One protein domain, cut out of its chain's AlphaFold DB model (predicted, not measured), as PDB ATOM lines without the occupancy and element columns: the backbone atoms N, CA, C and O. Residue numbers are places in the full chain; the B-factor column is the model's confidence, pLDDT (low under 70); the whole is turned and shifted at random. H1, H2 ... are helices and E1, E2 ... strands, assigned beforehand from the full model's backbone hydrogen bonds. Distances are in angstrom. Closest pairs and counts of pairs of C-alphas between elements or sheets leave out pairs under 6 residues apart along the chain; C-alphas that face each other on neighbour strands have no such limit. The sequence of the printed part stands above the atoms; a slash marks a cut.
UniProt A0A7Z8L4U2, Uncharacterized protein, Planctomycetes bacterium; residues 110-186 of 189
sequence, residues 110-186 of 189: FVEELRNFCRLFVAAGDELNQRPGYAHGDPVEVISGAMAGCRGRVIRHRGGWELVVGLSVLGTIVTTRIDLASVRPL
ATOM      1  N   PHE A 110     -27.463 -36.630   8.333       91.31
ATOM      2  CA  PHE A 110     -27.323 -37.410   9.558       91.31
ATOM      3  C   PHE A 110     -26.078 -37.009  10.354       91.31
ATOM      4  O   PHE A 110     -26.143 -36.903  11.577       91.31
ATOM      5  N   VAL A 111     -24.944 -36.777   9.691       92.38
ATOM      6  CA  VAL A 111     -23.704 -36.365  10.360       92.38
ATOM      7  C   VAL A 111     -23.853 -34.998  11.022       92.38
ATOM      8  O   VAL A 111     -23.412 -34.833  12.163       92.38
ATOM      9  N   GLU A 112     -24.501 -34.032  10.369       91.25
ATOM     10  CA  GLU A 112     -24.804 -32.737  10.981       91.25
ATOM     11  C   GLU A 112     -25.758 -32.883  12.172       91.25
ATOM     12  O   GLU A 112     -25.488 -32.337  13.246       91.25
ATOM     13  N   GLU A 113     -26.844 -33.647  12.030       92.56
ATOM     14  CA  GLU A 113     -27.768 -33.943  13.131       92.56
ATOM     15  C   GLU A 113     -27.029 -34.575  14.315       92.56
ATOM     16  O   GLU A 113     -27.132 -34.097  15.447       92.56
ATOM     17  N   LEU A 114     -26.220 -35.603  14.055       93.06
ATOM     18  CA  LEU A 114     -25.451 -36.325  15.061       93.06
ATOM     19  C   LEU A 114     -24.453 -35.416  15.769       93.06
ATOM     20  O   LEU A 114     -24.362 -35.436  17.000       93.06
ATOM     21  N   ARG A 115     -23.738 -34.577  15.014       92.88
ATOM     22  CA  ARG A 115     -22.773 -33.623  15.563       92.88
ATOM     23  C   ARG A 115     -23.456 -32.625  16.487       92.88
ATOM     24  O   ARG A 115     -23.001 -32.431  17.615       92.88
ATOM     25  N   ASN A 116     -24.545 -32.010  16.033       93.12
ATOM     26  CA  ASN A 116     -25.296 -31.040  16.828       93.12
ATOM     27  C   ASN A 116     -25.904 -31.698  18.069       93.12
ATOM     28  O   ASN A 116     -25.809 -31.151  19.169       93.12
ATOM     29  N   PHE A 117     -26.450 -32.906  17.925       93.62
ATOM     30  CA  PHE A 117     -27.019 -33.662  19.034       93.62
ATOM     31  C   PHE A 117     -25.961 -33.976  20.091       93.62
ATOM     32  O   PHE A 117     -26.183 -33.725  21.273       93.62
ATOM     33  N   CYS A 118     -24.794 -34.483  19.689       92.94
ATOM     34  CA  CYS A 118     -23.698 -34.791  20.604       92.94
ATOM     35  C   CYS A 118     -23.123 -33.544  21.282       92.94
ATOM     36  O   CYS A 118     -22.866 -33.581  22.487       92.94
ATOM     37  N   ARG A 119     -22.960 -32.437  20.544       91.62
ATOM     38  CA  ARG A 119     -22.540 -31.147  21.113       91.62
ATOM     39  C   ARG A 119     -23.519 -30.689  22.188       91.62
ATOM     40  O   ARG A 119     -23.102 -30.415  23.311       91.62
ATOM     41  N   LEU A 120     -24.817 -30.679  21.878       92.25
ATOM     42  CA  LEU A 120     -25.845 -30.297  22.842       92.25
ATOM     43  C   LEU A 120     -25.873 -31.239  24.048       92.25
ATOM     44  O   LEU A 120     -25.963 -30.788  25.185       92.25
ATOM     45  N   PHE A 121     -25.764 -32.543  23.803       92.81
ATOM     46  CA  PHE A 121     -25.812 -33.583  24.823       92.81
ATOM     47  C   PHE A 121     -24.736 -33.412  25.898       92.81
ATOM     48  O   PHE A 121     -25.010 -33.603  27.081       92.81
ATOM     49  N   VAL A 122     -23.519 -33.036  25.500       90.12
ATOM     50  CA  VAL A 122     -22.416 -32.787  26.439       90.12
ATOM     51  C   VAL A 122     -22.525 -31.396  27.076       90.12
ATOM     52  O   VAL A 122     -22.226 -31.248  28.260       90.12
ATOM     53  N   ALA A 123     -22.980 -30.388  26.325       88.69
ATOM     54  CA  ALA A 123     -23.006 -28.994  26.767       88.69
ATOM     55  C   ALA A 123     -24.180 -28.627  27.692       88.69
ATOM     56  O   ALA A 123     -24.018 -27.782  28.570       88.69
ATOM     57  N   ALA A 124     -25.359 -29.228  27.506       82.81
ATOM     58  CA  ALA A 124     -26.589 -28.817  28.190       82.81
ATOM     59  C   ALA A 124     -26.626 -29.167  29.689       82.81
ATOM     60  O   ALA A 124     -27.410 -28.586  30.439       82.81
ATOM     61  N   GLY A 125     -25.802 -30.119  30.140       79.88
ATOM     62  CA  GLY A 125     -25.818 -30.579  31.529       79.88
ATOM     63  C   GLY A 125     -27.216 -31.029  31.973       79.88
ATOM     64  O   GLY A 125     -27.956 -31.632  31.202       79.88
ATOM     65  N   ASP A 126     -27.590 -30.722  33.218       79.25
ATOM     66  CA  ASP A 126     -28.845 -31.152  33.862       79.25
ATOM     67  C   ASP A 126     -30.150 -30.624  33.214       79.25
ATOM     68  O   ASP A 126     -31.239 -31.027  33.625       79.25
ATOM     69  N   GLU A 127     -30.075 -29.746  32.209       82.31
ATOM     70  CA  GLU A 127     -31.245 -29.113  31.578       82.31
ATOM     71  C   GLU A 127     -31.763 -29.841  30.324       82.31
ATOM     72  O   GLU A 127     -32.762 -29.428  29.727       82.31
ATOM     73  N   LEU A 128     -31.131 -30.954  29.938       89.69
ATOM     74  CA  LEU A 128     -31.471 -31.690  28.724       89.69
ATOM     75  C   LEU A 128     -32.729 -32.559  28.888       89.69
ATOM     76  O   LEU A 128     -32.777 -33.482  29.706       89.69
ATOM     77  N   ASN A 129     -33.727 -32.332  28.034       87.06
ATOM     78  CA  ASN A 129     -34.983 -33.078  28.001       87.06
ATOM     79  C   ASN A 129     -35.145 -33.832  26.678       87.06
ATOM     80  O   ASN A 129     -35.183 -33.219  25.618       87.06
ATOM     81  N   GLN A 130     -35.305 -35.153  26.730       88.50
ATOM     82  CA  GLN A 130     -35.588 -35.981  25.552       88.50
ATOM     83  C   GLN A 130     -37.101 -36.068  25.300       88.50
ATOM     84  O   GLN A 130     -37.867 -36.308  26.238       88.50
ATOM     85  N   ARG A 131     -37.542 -35.903  24.047       86.12
ATOM     86  CA  ARG A 131     -38.952 -36.027  23.637       86.12
ATOM     87  C   ARG A 131     -39.055 -36.749  22.281       86.12
ATOM     88  O   ARG A 131     -38.172 -36.576  21.442       86.12
ATOM     89  N   PRO A 132     -40.096 -37.567  22.044       81.62
ATOM     90  CA  PRO A 132     -40.369 -38.087  20.707       81.62
ATOM     91  C   PRO A 132     -40.887 -36.973  19.784       81.62
ATOM     92  O   PRO A 132     -41.540 -36.037  20.251       81.62
ATOM     93  N   GLY A 133     -40.657 -37.118  18.481       79.31
ATOM     94  CA  GLY A 133     -41.249 -36.284  17.435       79.31
ATOM     95  C   GLY A 133     -40.269 -35.329  16.758       79.31
ATOM     96  O   GLY A 133     -39.056 -35.508  16.817       79.31
ATOM     97  N   TYR A 134     -40.839 -34.316  16.109       71.88
ATOM     98  CA  TYR A 134     -40.138 -33.255  15.391       71.88
ATOM     99  C   TYR A 134     -40.635 -31.904  15.904       71.88
ATOM    100  O   TYR A 134     -41.788 -31.783  16.324       71.88
ATOM    101  N   ALA A 135     -39.777 -30.887  15.880       74.31
ATOM    102  CA  ALA A 135     -40.163 -29.530  16.246       74.31
ATOM    103  C   ALA A 135     -40.206 -28.630  15.012       74.31
ATOM    104  O   ALA A 135     -39.266 -28.601  14.220       74.31
ATOM    105  N   HIS A 136     -41.281 -27.854  14.898       75.94
ATOM    106  CA  HIS A 136     -41.348 -26.711  13.997       75.94
ATOM    107  C   HIS A 136     -40.902 -25.472  14.769       75.94
ATOM    108  O   HIS A 136     -41.382 -25.218  15.873       75.94
ATOM    109  N   GLY A 137     -39.962 -24.731  14.202       85.12
ATOM    110  CA  GLY A 137     -39.356 -23.557  14.816       85.12
ATOM    111  C   GLY A 137     -38.308 -22.961  13.893       85.12
ATOM    112  O   GLY A 137     -37.983 -23.560  12.858       85.12
ATOM    113  N   ASP A 138     -37.783 -21.811  14.288       86.19
ATOM    114  CA  ASP A 138     -36.852 -21.051  13.462       86.19
ATOM    115  C   ASP A 138     -35.462 -21.685  13.521       86.19
ATOM    116  O   ASP A 138     -34.979 -21.983  14.623       86.19
ATOM    117  N   PRO A 139     -34.823 -21.943  12.367       90.81
ATOM    118  CA  PRO A 139     -33.487 -22.509  12.336       90.81
ATOM    119  C   PRO A 139     -32.487 -21.484  12.875       90.81
ATOM    120  O   PRO A 139     -32.462 -20.325  12.456       90.81
ATOM    121  N   VAL A 140     -31.654 -21.913  13.817       93.56
ATOM    122  CA  VAL A 140     -30.669 -21.050  14.469       93.56
ATOM    123  C   VAL A 140     -29.338 -21.757  14.681       93.56
ATOM    124  O   VAL A 140     -29.251 -22.986  14.725       93.56
ATOM    125  N   GLU A 141     -28.306 -20.951  14.897       94.88
ATOM    126  CA  GLU A 141     -27.012 -21.371  15.416       94.88
ATOM    127  C   GLU A 141     -26.728 -20.648  16.734       94.88
ATOM    128  O   GLU A 141     -26.911 -19.434  16.846       94.88
ATOM    129  N   VAL A 142     -26.271 -21.392  17.739       93.44
ATOM    130  CA  VAL A 142     -25.813 -20.824  19.008       93.44
ATOM    131  C   VAL A 142     -24.440 -20.188  18.806       93.44
ATOM    132  O   VAL A 142     -23.519 -20.836  18.313       93.44
ATOM    133  N   ILE A 143     -24.275 -18.936  19.221       95.44
ATOM    134  CA  ILE A 143     -23.052 -18.148  18.997       95.44
ATOM    135  C   ILE A 143     -22.213 -17.936  20.261       95.44
ATOM    136  O   ILE A 143     -21.083 -17.463  20.171       95.44
ATOM    137  N   SER A 144     -22.735 -18.275  21.442       90.00
ATOM    138  CA  SER A 144     -22.037 -18.064  22.714       90.00
ATOM    139  C   SER A 144     -22.376 -19.122  23.770       90.00
ATOM    140  O   SER A 144     -23.366 -19.847  23.675       90.00
ATOM    141  N   GLY A 145     -21.518 -19.236  24.790       88.00
ATOM    142  CA  GLY A 145     -21.667 -20.206  25.880       88.00
ATOM    143  C   GLY A 145     -21.222 -21.629  25.522       88.00
ATOM    144  O   GLY A 145     -20.611 -21.871  24.485       88.00
ATOM    145  N   ALA A 146     -21.529 -22.593  26.397       86.31
ATOM    146  CA  ALA A 146     -21.094 -23.989  26.251       86.31
ATOM    147  C   ALA A 146     -21.675 -24.698  25.013       86.31
ATOM    148  O   ALA A 146     -21.143 -25.714  24.577       86.31
ATOM    149  N   MET A 147     -22.765 -24.164  24.458       89.25
ATOM    150  CA  MET A 147     -23.461 -24.708  23.292       89.25
ATOM    151  C   MET A 147     -23.052 -24.023  21.978       89.25
ATOM    152  O   MET A 147     -23.650 -24.324  20.947       89.25
ATOM    153  N   ALA A 148     -22.077 -23.105  21.991       90.38
ATOM    154  CA  ALA A 148     -21.648 -22.374  20.798       90.38
ATOM    155  C   ALA A 148     -21.278 -23.319  19.635       90.38
ATOM    156  O   ALA A 148     -20.613 -24.338  19.823       90.38
ATOM    157  N   GLY A 149     -21.738 -22.986  18.428       89.50
ATOM    158  CA  GLY A 149     -21.604 -23.806  17.221       89.50
ATOM    159  C   GLY A 149     -22.613 -24.956  17.106       89.50
ATOM    160  O   GLY A 149     -22.516 -25.751  16.170       89.50
ATOM    161  N   CYS A 150     -23.559 -25.091  18.040       90.75
ATOM    162  CA  CYS A 150     -24.690 -26.007  17.911       90.75
ATOM    163  C   CYS A 150     -25.783 -25.386  17.034       90.75
ATOM    164  O   CYS A 150     -26.156 -24.226  17.225       90.75
ATOM    165  N   ARG A 151     -26.315 -26.165  16.093       93.56
ATOM    166  CA  ARG A 151     -27.426 -25.780  15.216       93.56
ATOM    167  C   ARG A 151     -28.681 -26.562  15.566       93.56
ATOM    168  O   ARG A 151     -28.614 -27.738  15.917       93.56
ATOM    169  N   GLY A 152     -29.828 -25.909  15.458       91.75
ATOM    170  CA  GLY A 152     -31.118 -26.504  15.783       91.75
ATOM    171  C   GLY A 152     -32.268 -25.567  15.455       91.75
ATOM    172  O   GLY A 152     -32.135 -24.660  14.635       91.75
ATOM    173  N   ARG A 153     -33.406 -25.783  16.110       93.62
ATOM    174  CA  ARG A 153     -34.587 -24.921  16.000       93.62
ATOM    175  C   ARG A 153     -34.919 -24.306  17.344       93.62
ATOM    176  O   ARG A 153     -34.897 -25.010  18.351       93.62
ATOM    177  N   VAL A 154     -35.269 -23.027  17.374       92.44
ATOM    178  CA  VAL A 154     -35.791 -22.394  18.591       92.44
ATOM    179  C   VAL A 154     -37.308 -22.474  18.601       92.44
ATOM    180  O   VAL A 154     -37.972 -22.167  17.611       92.44
ATOM    181  N   ILE A 155     -37.862 -22.882  19.743       92.75
ATOM    182  CA  ILE A 155     -39.303 -22.892  19.990       92.75
ATOM    183  C   ILE A 155     -39.629 -22.174  21.292       92.75
ATOM    184  O   ILE A 155     -38.837 -22.165  22.238       92.75
ATOM    185  N   ARG A 156     -40.837 -21.622  21.379       90.50
ATOM    186  CA  ARG A 156     -41.372 -21.112  22.640       90.50
ATOM    187  C   ARG A 156     -42.062 -22.241  23.398       90.50
ATOM    188  O   ARG A 156     -42.984 -22.865  22.880       90.50
ATOM    189  N   HIS A 157     -41.660 -22.483  24.640       88.19
ATOM    190  CA  HIS A 157     -42.256 -23.517  25.485       88.19
ATOM    191  C   HIS A 157     -42.290 -23.076  26.956       88.19
ATOM    192  O   HIS A 157     -41.306 -22.577  27.497       88.19
ATOM    193  N   ARG A 158     -43.452 -23.235  27.612       86.00
ATOM    194  CA  ARG A 158     -43.689 -22.884  29.033       86.00
ATOM    195  C   ARG A 158     -43.164 -21.497  29.445       86.00
ATOM    196  O   ARG A 158     -42.591 -21.336  30.517       86.00
ATOM    197  N   GLY A 159     -43.368 -20.497  28.588       87.25
ATOM    198  CA  GLY A 159     -42.991 -19.107  28.870       87.25
ATOM    199  C   GLY A 159     -41.515 -18.765  28.635       87.25
ATOM    200  O   GLY A 159     -41.162 -17.603  28.793       87.25
ATOM    201  N   GLY A 160     -40.686 -19.723  28.211       90.81
ATOM    202  CA  GLY A 160     -39.298 -19.498  27.805       90.81
ATOM    203  C   GLY A 160     -39.016 -19.972  26.380       90.81
ATOM    204  O   GLY A 160     -39.922 -20.419  25.668       90.81
ATOM    205  N   TRP A 161     -37.750 -19.878  25.987       93.06
ATOM    206  CA  TRP A 161     -37.240 -20.390  24.720       93.06
ATOM    207  C   TRP A 161     -36.460 -21.681  24.955       93.06
ATOM    208  O   TRP A 161     -35.670 -21.786  25.897       93.06
ATOM    209  N   GLU A 162     -36.708 -22.674  24.110       94.06
ATOM    210  CA  GLU A 162     -35.968 -23.931  24.088       94.06
ATOM    211  C   GLU A 162     -35.260 -24.071  22.738       94.06
ATOM    212  O   GLU A 162     -35.868 -23.854  21.688       94.06
ATOM    213  N   LEU A 163     -33.986 -24.459  22.775       93.62
ATOM    214  CA  LEU A 163     -33.277 -24.971  21.608       93.62
ATOM    215  C   LEU A 163     -33.643 -26.443  21.443       93.62
ATOM    216  O   LEU A 163     -33.538 -27.214  22.397       93.62
ATOM    217  N   VAL A 164     -34.042 -26.825  20.236       93.62
ATOM    218  CA  VAL A 164     -34.388 -28.193  19.855       93.62
ATOM    219  C   VAL A 164     -33.389 -28.717  18.839       93.62
ATOM    220  O   VAL A 164     -33.174 -28.096  17.798       93.62
ATOM    221  N   VAL A 165     -32.831 -29.891  19.117       92.81
ATOM    222  CA  VAL A 165     -31.948 -30.620  18.199       92.81
ATOM    223  C   VAL A 165     -32.476 -32.041  18.034       92.81
ATOM    224  O   VAL A 165     -32.868 -32.675  19.014       92.81
ATOM    225  N   GLY A 166     -32.539 -32.522  16.794       90.19
ATOM    226  CA  GLY A 166     -33.150 -33.802  16.439       90.19
ATOM    227  C   GLY A 166     -32.164 -34.817  15.879       90.19
ATOM    228  O   GLY A 166     -31.113 -34.450  15.369       90.19
ATOM    229  N   LEU A 167     -32.544 -36.089  15.987       90.81
ATOM    230  CA  LEU A 167     -32.020 -37.205  15.203       90.81
ATOM    231  C   LEU A 167     -33.199 -37.799  14.434       90.81
ATOM    232  O   LEU A 167     -33.999 -38.554  15.006       90.81
ATOM    233  N   SER A 168     -33.320 -37.460  13.155       88.94
ATOM    234  CA  SER A 168     -34.467 -37.837  12.326       88.94
ATOM    235  C   SER A 168     -34.578 -39.351  12.172       88.94
ATOM    236  O   SER A 168     -35.667 -39.912  12.291       88.94
ATOM    237  N   VAL A 169     -33.441 -40.049  12.082       89.31
ATOM    238  CA  VAL A 169     -33.382 -41.523  12.031       89.31
ATOM    239  C   VAL A 169     -33.986 -42.216  13.265       89.31
ATOM    240  O   VAL A 169     -34.369 -43.383  13.200       89.31
ATOM    241  N   LEU A 170     -34.100 -41.507  14.394       89.44
ATOM    242  CA  LEU A 170     -34.724 -42.003  15.625       89.44
ATOM    243  C   LEU A 170     -36.087 -41.367  15.916       89.44
ATOM    244  O   LEU A 170     -36.695 -41.710  16.933       89.44
ATOM    245  N   GLY A 171     -36.542 -40.402  15.107       88.56
ATOM    246  CA  GLY A 171     -37.711 -39.572  15.418       88.56
ATOM    247  C   GLY A 171     -37.645 -38.976  16.829       88.56
ATOM    248  O   GLY A 171     -38.651 -38.931  17.540       88.56
ATOM    249  N   THR A 172     -36.436 -38.634  17.283       87.50
ATOM    250  CA  THR A 172     -36.155 -38.213  18.658       87.50
ATOM    251  C   THR A 172     -35.555 -36.821  18.645       87.50
ATOM    252  O   THR A 172     -34.613 -36.555  17.902       87.50
ATOM    253  N   ILE A 173     -36.047 -35.960  19.531       91.25
ATOM    254  CA  ILE A 173     -35.491 -34.634  19.777       91.25
ATOM    255  C   ILE A 173     -35.009 -34.505  21.218       91.25
ATOM    256  O   ILE A 173     -35.506 -35.153  22.145       91.25
ATOM    257  N   VAL A 174     -34.047 -33.616  21.406       90.56
ATOM    258  CA  VAL A 174     -33.621 -33.119  22.706       90.56
ATOM    259  C   VAL A 174     -33.848 -31.622  22.779       90.56
ATOM    260  O   VAL A 174     -33.676 -30.911  21.788       90.56
ATOM    261  N   THR A 175     -34.243 -31.149  23.956       92.25
ATOM    262  CA  THR A 175     -34.439 -29.729  24.216       92.25
ATOM    263  C   THR A 175     -33.675 -29.268  25.445       92.25
ATOM    264  O   THR A 175     -33.508 -30.019  26.408       92.25
ATOM    265  N   THR A 176     -33.214 -28.025  25.410       93.00
ATOM    266  CA  THR A 176     -32.647 -27.316  26.562       93.00
ATOM    267  C   THR A 176     -33.070 -25.855  26.513       93.00
ATOM    268  O   THR A 176     -33.451 -25.354  25.451       93.00
ATOM    269  N   ARG A 177     -33.025 -25.159  27.648       92.94
ATOM    270  CA  ARG A 177     -33.322 -23.725  27.685       92.94
ATOM    271  C   ARG A 177     -32.231 -22.934  26.975       92.94
ATOM    272  O   ARG A 177     -31.057 -23.287  27.030       92.94
ATOM    273  N   ILE A 178     -32.637 -21.857  26.316       93.38
ATOM    274  CA  ILE A 178     -31.729 -20.975  25.587       93.38
ATOM    275  C   ILE A 178     -32.170 -19.517  25.730       93.38
ATOM    276  O   ILE A 178     -33.362 -19.230  25.851       93.38
ATOM    277  N   ASP A 179     -31.206 -18.601  25.712       92.44
ATOM    278  CA  ASP A 179     -31.462 -17.167  25.577       92.44
ATOM    279  C   ASP A 179     -31.414 -16.782  24.092       92.44
ATOM    280  O   ASP A 179     -30.467 -17.138  23.387       92.44
ATOM    281  N   LEU A 180     -32.400 -16.022  23.613       91.44
ATOM    282  CA  LEU A 180     -32.405 -15.526  22.237       91.44
ATOM    283  C   LEU A 180     -31.187 -14.650  21.917       91.44
ATOM    284  O   LEU A 180     -30.738 -14.640  20.776       91.44
ATOM    285  N   ALA A 181     -30.612 -13.961  22.906       93.56
ATOM    286  CA  ALA A 181     -29.393 -13.175  22.704       93.56
ATOM    287  C   ALA A 181     -28.153 -14.043  22.400       93.56
ATOM    288  O   ALA A 181     -27.139 -13.535  21.926       93.56
ATOM    289  N   SER A 182     -28.220 -15.352  22.675       93.00
ATOM    290  CA  SER A 182     -27.126 -16.309  22.455       93.00
ATOM    291  C   SER A 182     -27.211 -17.055  21.123       93.00
ATOM    292  O   SER A 182     -26.376 -17.922  20.854       93.00
ATOM    293  N   VAL A 183     -28.196 -16.736  20.279       94.81
ATOM    294  CA  VAL A 183     -28.412 -17.394  18.986       94.81
ATOM    295  C   VAL A 183     -28.485 -16.383  17.852       94.81
ATOM    296  O   VAL A 183     -28.833 -15.220  18.048       94.81
ATOM    297  N   ARG A 184     -28.190 -16.849  16.639       94.38
ATOM    298  CA  ARG A 184     -28.461 -16.124  15.397       94.38
ATOM    299  C   ARG A 184     -29.340 -16.960  14.467       94.38
ATOM    300  O   ARG A 184     -29.209 -18.187  14.488       94.38
ATOM    301  N   PRO A 185     -30.193 -16.336  13.638       93.44
ATOM    302  CA  PRO A 185     -30.893 -17.038  12.571       93.44
ATOM    303  C   PRO A 185     -29.901 -17.709  11.619       93.44
ATOM    304  O   PRO A 185     -28.865 -17.131  11.284       93.44
ATOM    305  N   LEU A 186     -30.228 -18.921  11.180       89.38
ATOM    306  CA  LEU A 186     -29.629 -19.496   9.984       89.38
ATOM    307  C   LEU A 186     -30.443 -18.986   8.799       89.38
ATOM    308  O   LEU A 186     -31.653 -19.207   8.746       89.38
TER     309      LEU A 186
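This is residues 110 to 186 of the 189 residues of an uncharacterized protein of Planctomycetes bacterium (UniProt A0A7Z8L4U2). A single, strongly twisted sheet of six strands has one helix, H1, packed along one of its faces, chiefly over E4 in the middle of the sheet. The edge strands E1 and E6 stand well apart, and the link of residues 133 to 137 passes over the face away from H1. The printed part has 77 residues, with one named helix followed by six named strands, H1 E1 E2 E3 E4 E5 E6. The sheet's order is E1 E5 E4 E3 E2 E6, antiparallel throughout, and the class is mixed, helices and strands. The whole is compact, with a radius of gyration of the C-alphas of 11.0 A and spans of 31 by 26 by 25 A.

H1, residues 110 to 123, begins at C-alpha 110, (-27.323, -37.410, 9.558), and is 19.6 A long. E1 is residues 129 to 132 and E2 residues 138 to 142. E3, residues 151 to 157, is 18.2 A long. E4, residues 160 to 167, runs 22.9 A from C-alpha 160 at (-39.298, -19.498, 27.805). E5, residues 172 to 177, is 17.3 A long. E6, residues 183 to 185, ends at C-alpha 185, (-30.893, -17.038, 12.571).

H1 is on the sheet, at a height over the sheet of 7.3 A, and the two form two layers, a helix on one face of a sheet. It lies over E4, and is only just not over E3, on which 2 of its 14 C-alphas fall. It runs along the strands, at 24 degrees to E4 on the local plane. The closest C-alphas of H1 and E4 are those of Glu 113 and Leu 167, 5.7 A apart. In H1 every O i to N i+4 pair is within hydrogen-bond range. E2, E3, E4 and E5 form a meander, each strand the antiparallel neighbour of the one before, in three hairpins. Within hydrogen-bond range are N 174 and O 165, 2.8 A, between E5 and E4; N 164 and O 153, 2.8 A, between E4 and E3; and N 140 and O 152, 2.9 A, between E3 and E2. The directions of E3 and E2 stand at 117 degrees. At one edge, N 129 of E1 and O 175 of E5 are 2.8 A apart; at the other, N 141 of E2 and O 184 of E6 are 2.9 A apart. E1 and E6 are apart.

The two C-alphas farthest apart are those of Val 111 and Gly 159, 31.8 A. The printed part has no cut. No link is long; that from E2 to E3 is short, and the others are tight. The mean pLDDT of the printed part is 89.7, and no printed residue is under 70.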